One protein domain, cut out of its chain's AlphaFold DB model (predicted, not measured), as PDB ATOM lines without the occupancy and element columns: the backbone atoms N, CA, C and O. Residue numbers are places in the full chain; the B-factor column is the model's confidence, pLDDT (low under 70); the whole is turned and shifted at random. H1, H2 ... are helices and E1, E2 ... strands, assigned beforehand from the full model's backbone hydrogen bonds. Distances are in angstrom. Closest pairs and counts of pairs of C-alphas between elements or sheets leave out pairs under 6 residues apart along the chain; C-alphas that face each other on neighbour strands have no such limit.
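This is residues 130 to 198 of the 433 residues of an uncharacterized protein of viral metagenome (UniProt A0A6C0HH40). A small antiparallel strand hairpin, E1 and E2, lies at one end of a body of three helices that fold back and forth: H1 and H2 side by side as a helical hairpin, then H3 turned back past H2 with a gap between it and H1. The opening stretch, residues 130 to 135, leads into the strand hairpin at E1, while the short strand E3 follows the far end of H3 as a tail. The printed part has 69 residues, in the order E1, E2, H1, H2, H3, E3, and its class is mostly helix. It is compact, with a radius of gyration of the C-alphas of 11.6 A, and spans 35 by 27 by 17 A.

Start at the sheet: E1, residues 136 to 138, and E2, residues 141 to 143, are antiparallel neighbours in a hairpin, with 142 degrees between their directions. Look there for N 136 and O 143 at 3.0 A, and N 138 and O 141 at 2.9 A, both within hydrogen-bond range. Next find H3, residues 181 to 195: its closest C-alpha pair with E2 is Leu 181 and Ile 142, 7.4 A apart. H2, residues 165 to 172, only just touches H3, with 3 pairs of C-alphas within 8 A; the closest are those of Ile 171 and Leu 187, 6.7 A apart. H3 touches H2 with residues 187 to 191 alone; the two form a helical hairpin, opposite ways at a steep tilt of 38 degrees. H1, residues 147 to 159, touches H2, and the closest C-alphas, those of Arg 151 and Leu 172, are 6.5 A apart. They too form a helical hairpin, opposite ways at a shallow tilt of 13 degrees. H1 and H3 are apart. E3, residues 196 to 198, pairs with no named strand, and it and H3 meet only through their link. In H1 and H2 every O i to N i+4 pair is within hydrogen-bond range; in H3, 10 of 11 are.

Find C-alpha 136 at (-24.129, 16.270, 44.995), where E1 begins. Find C-alpha 147 at (-31.473, 26.279, 48.408); from there H1 runs 18.3 A to C-alpha 159. H2 measures 10.4 A from C-alpha 165 to C-alpha 172. H3 runs 20.4 A from C-alpha 181, at (-27.871, 13.549, 53.883), to C-alpha 195. The short strands E1, E2 and E3 measure 6.7 A, 6.3 A and 6.3 A, and E3 ends at C-alpha 198, at (-41.612, 5.837, 33.335).

The two C-alphas farthest apart are those of Gly 139 and Asn 161, at 35.7 A. The printed part has no cut and no long link. The mean pLDDT of the printed part is 96.9, and no printed residue is under 70.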
ATOM      1  N   TYR A 130     -37.876  18.958  33.976       98.19
ATOM      2  CA  TYR A 130     -37.785  18.775  35.430       98.19
ATOM      3  C   TYR A 130     -36.355  18.780  35.971       98.19
ATOM      4  O   TYR A 130     -36.162  18.513  37.161       98.19
ATOM      5  N   TYR A 131     -35.346  19.028  35.133       97.81
ATOM      6  CA  TYR A 131     -33.969  19.058  35.605       97.81
ATOM      7  C   TYR A 131     -33.765  20.216  36.588       97.81
ATOM      8  O   TYR A 131     -34.014  21.382  36.281       97.81
ATOM      9  N   ILE A 132     -33.295  19.882  37.787       98.06
ATOM     10  CA  ILE A 132     -32.896  20.841  38.814       98.06
ATOM     11  C   ILE A 132     -31.551  20.369  39.348       98.06
ATOM     12  O   ILE A 132     -31.460  19.280  39.916       98.06
ATOM     13  N   ASP A 133     -30.521  21.198  39.195       98.06
ATOM     14  CA  ASP A 133     -29.254  20.975  39.877       98.06
ATOM     15  C   ASP A 133     -29.435  21.249  41.374       98.06
ATOM     16  O   ASP A 133     -29.677  22.383  41.800       98.06
ATOM     17  N   ILE A 134     -29.376  20.183  42.169       98.06
ATOM     18  CA  ILE A 134     -29.453  20.252  43.629       98.06
ATOM     19  C   ILE A 134     -28.086  20.074  44.293       98.06
ATOM     20  O   ILE A 134     -28.031  19.969  45.516       98.06
ATOM     21  N   GLY A 135     -26.998  20.022  43.523       97.25
ATOM     22  CA  GLY A 135     -25.679  19.632  44.006       97.25
ATOM     23  C   GLY A 135     -25.521  18.115  44.143       97.25
ATOM     24  O   GLY A 135     -26.322  17.326  43.638       97.25
ATOM     25  N   HIS A 136     -24.467  17.686  44.836       94.88
ATOM     26  CA  HIS A 136     -24.129  16.270  44.995       94.88
ATOM     27  C   HIS A 136     -23.578  15.963  46.391       94.88
ATOM     28  O   HIS A 136     -23.044  16.827  47.086       94.88
ATOM     29  N   SER A 137     -23.706  14.709  46.823       92.38
ATOM     30  CA  SER A 137     -23.122  14.249  48.086       92.38
ATOM     31  C   SER A 137     -21.728  13.672  47.865       92.38
ATOM     32  O   SER A 137     -21.559  12.823  46.991       92.38
ATOM     33  N   LYS A 138     -20.764  14.031  48.714       89.00
ATOM     34  CA  LYS A 138     -19.440  13.403  48.776       89.00
ATOM     35  C   LYS A 138     -19.131  13.038  50.226       89.00
ATOM     36  O   LYS A 138     -18.832  13.900  51.047       89.00
ATOM     37  N   GLY A 139     -19.214  11.755  50.571       85.38
ATOM     38  CA  GLY A 139     -19.088  11.328  51.964       85.38
ATOM     39  C   GLY A 139     -20.247  11.827  52.824       85.38
ATOM     40  O   GLY A 139     -21.405  11.518  52.551       85.38
ATOM     41  N   SER A 140     -19.931  12.552  53.898       85.75
ATOM     42  CA  SER A 140     -20.923  13.209  54.760       85.75
ATOM     43  C   SER A 140     -21.374  14.570  54.245       85.75
ATOM     44  O   SER A 140     -22.360  15.102  54.760       85.75
ATOM     45  N   ASP A 141     -20.649  15.120  53.275       91.31
ATOM     46  CA  ASP A 141     -20.779  16.506  52.862       91.31
ATOM     47  C   ASP A 141     -21.688  16.610  51.642       91.31
ATOM     48  O   ASP A 141     -21.784  15.692  50.822       91.31
ATOM     49  N   ILE A 142     -22.375  17.743  51.545       95.50
ATOM     50  CA  ILE A 142     -23.231  18.083  50.414       95.50
ATOM     51  C   ILE A 142     -22.609  19.312  49.768       95.50
ATOM     52  O   ILE A 142     -22.482  20.359  50.406       95.50
ATOM     53  N   LEU A 143     -22.180  19.142  48.526       96.69
ATOM     54  CA  LEU A 143     -21.477  20.139  47.735       96.69
ATOM     55  C   LEU A 143     -22.453  20.773  46.743       96.69
ATOM     56  O   LEU A 143     -23.384  20.114  46.279       96.69
ATOM     57  N   ASP A 144     -22.248  22.059  46.458       97.62
ATOM     58  CA  ASP A 144     -23.012  22.839  45.470       97.62
ATOM     59  C   ASP A 144     -24.532  22.920  45.729       97.62
ATOM     60  O   ASP A 144     -25.331  23.211  44.841       97.62
ATOM     61  N   TYR A 145     -24.956  22.713  46.979       98.25
ATOM     62  CA  TYR A 145     -26.356  22.843  47.377       98.25
ATOM     63  C   TYR A 145     -26.738  24.313  47.586       98.25
ATOM     64  O   TYR A 145     -26.335  24.948  48.563       98.25
ATOM     65  N   HIS A 146     -27.553  24.848  46.677       98.38
ATOM     66  CA  HIS A 146     -27.994  26.243  46.694       98.38
ATOM     67  C   HIS A 146     -29.520  26.345  46.881       98.38
ATOM     68  O   HIS A 146     -30.247  26.387  45.885       98.38
ATOM     69  N   PRO A 147     -30.039  26.413  48.124       98.56
ATOM     70  CA  PRO A 147     -31.473  26.279  48.408       98.56
ATOM     71  C   PRO A 147     -32.337  27.309  47.672       98.56
ATOM     72  O   PRO A 147     -33.379  26.948  47.128       98.56
ATOM     73  N   ASP A 148     -31.891  28.561  47.565       98.56
ATOM     74  CA  ASP A 148     -32.644  29.607  46.860       98.56
ATOM     75  C   ASP A 148     -32.729  29.368  45.350       98.56
ATOM     76  O   ASP A 148     -33.792  29.555  44.755       98.56
ATOM     77  N   LYS A 149     -31.649  28.873  44.726       98.50
ATOM     78  CA  LYS A 149     -31.660  28.491  43.303       98.50
ATOM     79  C   LYS A 149     -32.601  27.311  43.065       98.50
ATOM     80  O   LYS A 149     -33.366  27.327  42.106       98.50
ATOM     81  N   ILE A 150     -32.588  26.325  43.964       98.69
ATOM     82  CA  ILE A 150     -33.479  25.160  43.899       98.69
ATOM     83  C   ILE A 150     -34.942  25.610  44.038       98.69
ATOM     84  O   ILE A 150     -35.779  25.210  43.231       98.69
ATOM     85  N   ARG A 151     -35.267  26.486  45.004       98.69
ATOM     86  CA  ARG A 151     -36.624  27.051  45.164       98.69
ATOM     87  C   ARG A 151     -37.076  27.782  43.906       98.69
ATOM     88  O   ARG A 151     -38.185  27.537  43.435       98.69
ATOM     89  N   ALA A 152     -36.223  28.640  43.350       98.69
ATOM     90  CA  ALA A 152     -36.523  29.367  42.124       98.69
ATOM     91  C   ALA A 152     -36.790  28.415  40.946       98.69
ATOM     92  O   ALA A 152     -37.757  28.615  40.213       98.69
ATOM     93  N   ALA A 153     -36.000  27.345  40.802       98.62
ATOM     94  CA  ALA A 153     -36.208  26.331  39.770       98.62
ATOM     95  C   ALA A 153     -37.548  25.591  39.941       98.62
ATOM     96  O   ALA A 153     -38.301  25.458  38.979       98.62
ATOM     97  N   VAL A 154     -37.906  25.186  41.165       98.62
ATOM     98  CA  VAL A 154     -39.200  24.533  41.450       98.62
ATOM     99  C   VAL A 154     -40.376  25.467  41.155       98.62
ATOM    100  O   VAL A 154     -41.361  25.047  40.548       98.62
ATOM    101  N   LEU A 155     -40.281  26.740  41.550       98.62
ATOM    102  CA  LEU A 155     -41.319  27.739  41.277       98.62
ATOM    103  C   LEU A 155     -41.456  28.037  39.782       98.62
ATOM    104  O   LEU A 155     -42.577  28.208  39.308       98.62
ATOM    105  N   LYS A 156     -40.348  28.041  39.034       98.56
ATOM    106  CA  LYS A 156     -40.363  28.161  37.572       98.56
ATOM    107  C   LYS A 156     -41.117  26.991  36.930       98.56
ATOM    108  O   LYS A 156     -42.058  27.221  36.181       98.56
ATOM    109  N   ILE A 157     -40.779  25.753  37.294       98.38
ATOM    110  CA  ILE A 157     -41.447  24.540  36.782       98.38
ATOM    111  C   ILE A 157     -42.949  24.550  37.133       98.38
ATOM    112  O   ILE A 157     -43.792  24.177  36.317       98.38
ATOM    113  N   LYS A 158     -43.314  25.023  38.334       98.38
ATOM    114  CA  LYS A 158     -44.718  25.227  38.728       98.38
ATOM    115  C   LYS A 158     -45.416  26.269  37.848       98.38
ATOM    116  O   LYS A 158     -46.537  26.026  37.417       98.38
ATOM    117  N   ALA A 159     -44.775  27.407  37.576       98.25
ATOM    118  CA  ALA A 159     -45.326  28.461  36.719       98.25
ATOM    119  C   ALA A 159     -45.540  27.992  35.267       98.25
ATOM    120  O   ALA A 159     -46.441  28.475  34.587       98.25
ATOM    121  N   GLU A 160     -44.762  27.005  34.821       97.88
ATOM    122  CA  GLU A 160     -44.920  26.318  33.534       97.88
ATOM    123  C   GLU A 160     -46.012  25.224  33.558       97.88
ATOM    124  O   GLU A 160     -46.220  24.541  32.559       97.88
ATOM    125  N   ASN A 161     -46.744  25.057  34.669       97.50
ATOM    126  CA  ASN A 161     -47.779  24.033  34.880       97.50
ATOM    127  C   ASN A 161     -47.278  22.580  34.760       97.50
ATOM    128  O   ASN A 161     -48.052  21.669  34.466       97.50
ATOM    129  N   LEU A 162     -45.986  22.346  35.008       97.69
ATOM    130  CA  LEU A 162     -45.404  21.000  35.035       97.69
ATOM    131  C   LEU A 162     -45.558  20.322  36.409       97.69
ATOM    132  O   LEU A 162     -45.515  19.102  36.513       97.69
ATOM    133  N   LEU A 163     -45.769  21.093  37.477       98.12
ATOM    134  CA  LEU A 163     -46.054  20.569  38.816       98.12
ATOM    135  C   LEU A 163     -47.428  21.028  39.284       98.12
ATOM    136  O   LEU A 163     -47.775  22.201  39.125       98.12
ATOM    137  N   THR A 164     -48.177  20.135  39.940       97.38
ATOM    138  CA  THR A 164     -49.374  20.568  40.675       97.38
ATOM    139  C   THR A 164     -48.977  21.406  41.892       97.38
ATOM    140  O   THR A 164     -47.815  21.433  42.320       97.38
ATOM    141  N   ARG A 165     -49.958  22.087  42.494       97.88
ATOM    142  CA  ARG A 165     -49.736  22.835  43.733       97.88
ATOM    143  C   ARG A 165     -49.186  21.921  44.828       97.88
ATOM    144  O   ARG A 165     -48.139  22.230  45.384       97.88
ATOM    145  N   GLU A 166     -49.829  20.787  45.062       98.25
ATOM    146  CA  GLU A 166     -49.475  19.814  46.099       98.25
ATOM    147  C   GLU A 166     -48.061  19.265  45.888       98.25
ATOM    148  O   GLU A 166     -47.287  19.145  46.837       98.25
ATOM    149  N   GLU A 167     -47.695  18.976  44.638       98.00
ATOM    150  CA  GLU A 167     -46.362  18.482  44.291       98.00
ATOM    151  C   GLU A 167     -45.286  19.539  44.528       98.00
ATOM    152  O   GLU A 167     -44.250  19.247  45.131       98.00
ATOM    153  N   SER A 168     -45.537  20.775  44.091       98.38
ATOM    154  CA  SER A 168     -44.617  21.886  44.323       98.38
ATOM    155  C   SER A 168     -44.456  22.186  45.815       98.38
ATOM    156  O   SER A 168     -43.330  22.329  46.284       98.38
ATOM    157  N   ASP A 169     -45.550  22.199  46.581       98.44
ATOM    158  CA  ASP A 169     -45.549  22.488  48.014       98.44
ATOM    159  C   ASP A 169     -44.808  21.372  48.776       98.44
ATOM    160  O   ASP A 169     -43.998  21.648  49.668       98.44
ATOM    161  N   LEU A 170     -44.987  20.109  48.366       98.12
ATOM    162  CA  LEU A 170     -44.230  18.977  48.898       98.12
ATOM    163  C   LEU A 170     -42.727  19.135  48.646       98.12
ATOM    164  O   LEU A 170     -41.955  18.995  49.596       98.12
ATOM    165  N   ILE A 171     -42.302  19.431  47.413       98.44
ATOM    166  CA  ILE A 171     -40.879  19.605  47.079       98.44
ATOM    167  C   ILE A 171     -40.293  20.790  47.855       98.44
ATOM    168  O   ILE A 171     -39.265  20.630  48.514       98.44
ATOM    169  N   LEU A 172     -40.969  21.943  47.848       98.56
ATOM    170  CA  LEU A 172     -40.543  23.148  48.567       98.56
ATOM    171  C   LEU A 172     -40.377  22.883  50.071       98.56
ATOM    172  O   LEU A 172     -39.393  23.329  50.659       98.56
ATOM    173  N   SER A 173     -41.259  22.080  50.680       98.19
ATOM    174  CA  SER A 173     -41.158  21.697  52.099       98.19
ATOM    175  C   SER A 173     -39.906  20.877  52.447       98.19
ATOM    176  O   SER A 173     -39.579  20.732  53.626       98.19
ATOM    177  N   LYS A 174     -39.221  20.298  51.451       98.38
ATOM    178  CA  LYS A 174     -37.986  19.515  51.637       98.38
ATOM    179  C   LYS A 174     -36.712  20.313  51.367       98.38
ATOM    180  O   LYS A 174     -35.626  19.778  51.582       98.38
ATOM    181  N   ILE A 175     -36.820  21.570  50.931       98.38
ATOM    182  CA  ILE A 175     -35.667  22.446  50.699       98.38
ATOM    183  C   ILE A 175     -35.337  23.191  51.995       98.38
ATOM    184  O   ILE A 175     -36.036  24.124  52.395       98.38
ATOM    185  N   VAL A 176     -34.244  22.791  52.639       98.12
ATOM    186  CA  VAL A 176     -33.762  23.360  53.906       98.12
ATOM    187  C   VAL A 176     -32.395  24.010  53.705       98.12
ATOM    188  O   VAL A 176     -31.638  23.566  52.856       98.12
ATOM    189  N   GLU A 177     -32.046  25.030  54.492       98.19
ATOM    190  CA  GLU A 177     -30.804  25.805  54.285       98.19
ATOM    191  C   GLU A 177     -29.516  24.978  54.390       98.19
ATOM    192  O   GLU A 177     -28.543  25.219  53.683       98.19
ATOM    193  N   LYS A 178     -29.498  23.999  55.299       97.44
ATOM    194  CA  LYS A 178     -28.343  23.130  55.558       97.44
ATOM    195  C   LYS A 178     -28.820  21.687  55.687       97.44
ATOM    196  O   LYS A 178     -29.013  21.217  56.812       97.44
ATOM    197  N   PRO A 179     -29.084  21.000  54.564       96.94
ATOM    198  CA  PRO A 179     -29.651  19.662  54.599       96.94
ATOM    199  C   PRO A 179     -28.692  18.672  55.251       96.94
ATOM    200  O   PRO A 179     -27.479  18.708  55.063       96.94
ATOM    201  N   LYS A 180     -29.245  17.721  55.992       95.12
ATOM    202  CA  LYS A 180     -28.580  16.453  56.301       95.12
ATOM    203  C   LYS A 180     -28.692  15.537  55.085       95.12
ATOM    204  O   LYS A 180     -29.643  15.639  54.314       95.12
ATOM    205  N   LEU A 181     -27.815  14.536  54.976       91.44
ATOM    206  CA  LEU A 181     -27.871  13.549  53.883       91.44
ATOM    207  C   LEU A 181     -29.260  12.915  53.695       91.44
ATOM    208  O   LEU A 181     -29.697  12.696  52.571       91.44
ATOM    209  N   LYS A 182     -29.988  12.640  54.788       92.75
ATOM    210  CA  LYS A 182     -31.360  12.116  54.698       92.75
ATOM    211  C   LYS A 182     -32.297  13.087  53.968       92.75
ATOM    212  O   LYS A 182     -33.096  12.640  53.154       92.75
ATOM    213  N   GLU A 183     -32.215  14.379  54.271       95.88
ATOM    214  CA  GLU A 183     -33.046  15.423  53.659       95.88
ATOM    215  C   GLU A 183     -32.655  15.612  52.191       95.88
ATOM    216  O   GLU A 183     -33.529  15.569  51.328       95.88
ATOM    217  N   PHE A 184     -31.350  15.665  51.900       96.25
ATOM    218  CA  PHE A 184     -30.819  15.729  50.535       96.25
ATOM    219  C   PHE A 184     -31.319  14.579  49.654       96.25
ATOM    220  O   PHE A 184     -31.941  14.824  48.627       96.25
ATOM    221  N   TYR A 185     -31.150  13.322  50.084       94.12
ATOM    222  CA  TYR A 185     -31.623  12.171  49.305       94.12
ATOM    223  C   TYR A 185     -33.150  12.098  49.208       94.12
ATOM    224  O   TYR A 185     -33.678  11.510  48.265       94.12
ATOM    225  N   THR A 186     -33.873  12.668  50.178       95.56
ATOM    226  CA  THR A 186     -35.335  12.768  50.093       95.56
ATOM    227  C   THR A 186     -35.723  13.735  48.976       95.56
ATOM    228  O   THR A 186     -36.553  13.385  48.139       95.56
ATOM    229  N   LEU A 187     -35.096  14.914  48.921       97.75
ATOM    230  CA  LEU A 187     -35.314  15.901  47.863       97.75
ATOM    231  C   LEU A 187     -34.894  15.363  46.486       97.75
ATOM    232  O   LEU A 187     -35.687  15.417  45.547       97.75
ATOM    233  N   GLU A 188     -33.703  14.767  46.388       96.81
ATOM    234  CA  GLU A 188     -33.197  14.107  45.176       96.81
ATOM    235  C   GLU A 188     -34.202  13.083  44.641       96.81
ATOM    236  O   GLU A 188     -34.545  13.090  43.460       96.81
ATOM    237  N   SER A 189     -34.732  12.225  45.518       95.94
ATOM    238  CA  SER A 189     -35.703  11.203  45.128       95.94
ATOM    239  C   SER A 189     -37.012  11.796  44.599       95.94
ATOM    240  O   SER A 189     -37.603  11.212  43.688       95.94
ATOM    241  N   LEU A 190     -37.482  12.917  45.157       97.38
ATOM    242  CA  LEU A 190     -38.700  13.592  44.693       97.38
ATOM    243  C   LEU A 190     -38.501  14.189  43.296       97.38
ATOM    244  O   LEU A 190     -39.328  13.958  42.414       97.38
ATOM    245  N   ILE A 191     -37.381  14.879  43.072       97.44
ATOM    246  CA  ILE A 191     -37.045  15.489  41.775       97.44
ATOM    247  C   ILE A 191     -36.818  14.401  40.722       97.44
ATOM    248  O   ILE A 191     -37.428  14.421  39.652       97.44
ATOM    249  N   LYS A 192     -36.040  13.364  41.052       96.38
ATOM    250  CA  LYS A 192     -35.784  12.227  40.158       96.38
ATOM    251  C   LYS A 192     -37.061  11.486  39.760       96.38
ATOM    252  O   LYS A 192     -37.135  10.935  38.660       96.38
ATOM    253  N   LYS A 193     -38.085  11.453  40.625       96.69
ATOM    254  CA  LYS A 193     -39.389  10.860  40.284       96.69
ATOM    255  C   LYS A 193     -40.049  11.585  39.107       96.69
ATOM    256  O   LYS A 193     -40.701  10.910  38.321       96.69
ATOM    257  N   LYS A 194     -39.836  12.894  38.963       97.44
ATOM    258  CA  LYS A 194     -40.356  13.709  37.857       97.44
ATOM    259  C   LYS A 194     -39.455  13.696  36.625       97.44
ATOM    260  O   LYS A 194     -39.954  13.615  35.514       97.44
ATOM    261  N   TYR A 195     -38.144  13.710  36.842       97.56
ATOM    262  CA  TYR A 195     -37.149  13.740  35.772       97.56
ATOM    263  C   TYR A 195     -37.060  12.437  34.962       97.56
ATOM    264  O   TYR A 195     -36.889  12.477  33.749       97.56
ATOM    265  N   VAL A 196     -37.173  11.267  35.603       97.81
ATOM    266  CA  VAL A 196     -37.062   9.973  34.904       97.81
ATOM    267  C   VAL A 196     -38.395   9.580  34.272       97.81
ATOM    268  O   VAL A 196     -39.390   9.419  34.984       97.81
ATOM    269  N   VAL A 197     -38.387   9.337  32.958       98.25
ATOM    270  CA  VAL A 197     -39.572   8.885  32.220       98.25
ATOM    271  C   VAL A 197     -39.855   7.420  32.556       98.25
ATOM    272  O   VAL A 197     -38.978   6.555  32.461       98.25
ATOM    273  N   ARG A 198     -41.091   7.163  32.991       98.38
ATOM    274  CA  ARG A 198     -41.612   5.837  33.335       98.38
ATOM    275  C   ARG A 198     -42.764   5.496  32.420       98.38
ATOM    276  O   ARG A 198     -43.664   6.320  32.263       98.38
TER     277      ARG A 198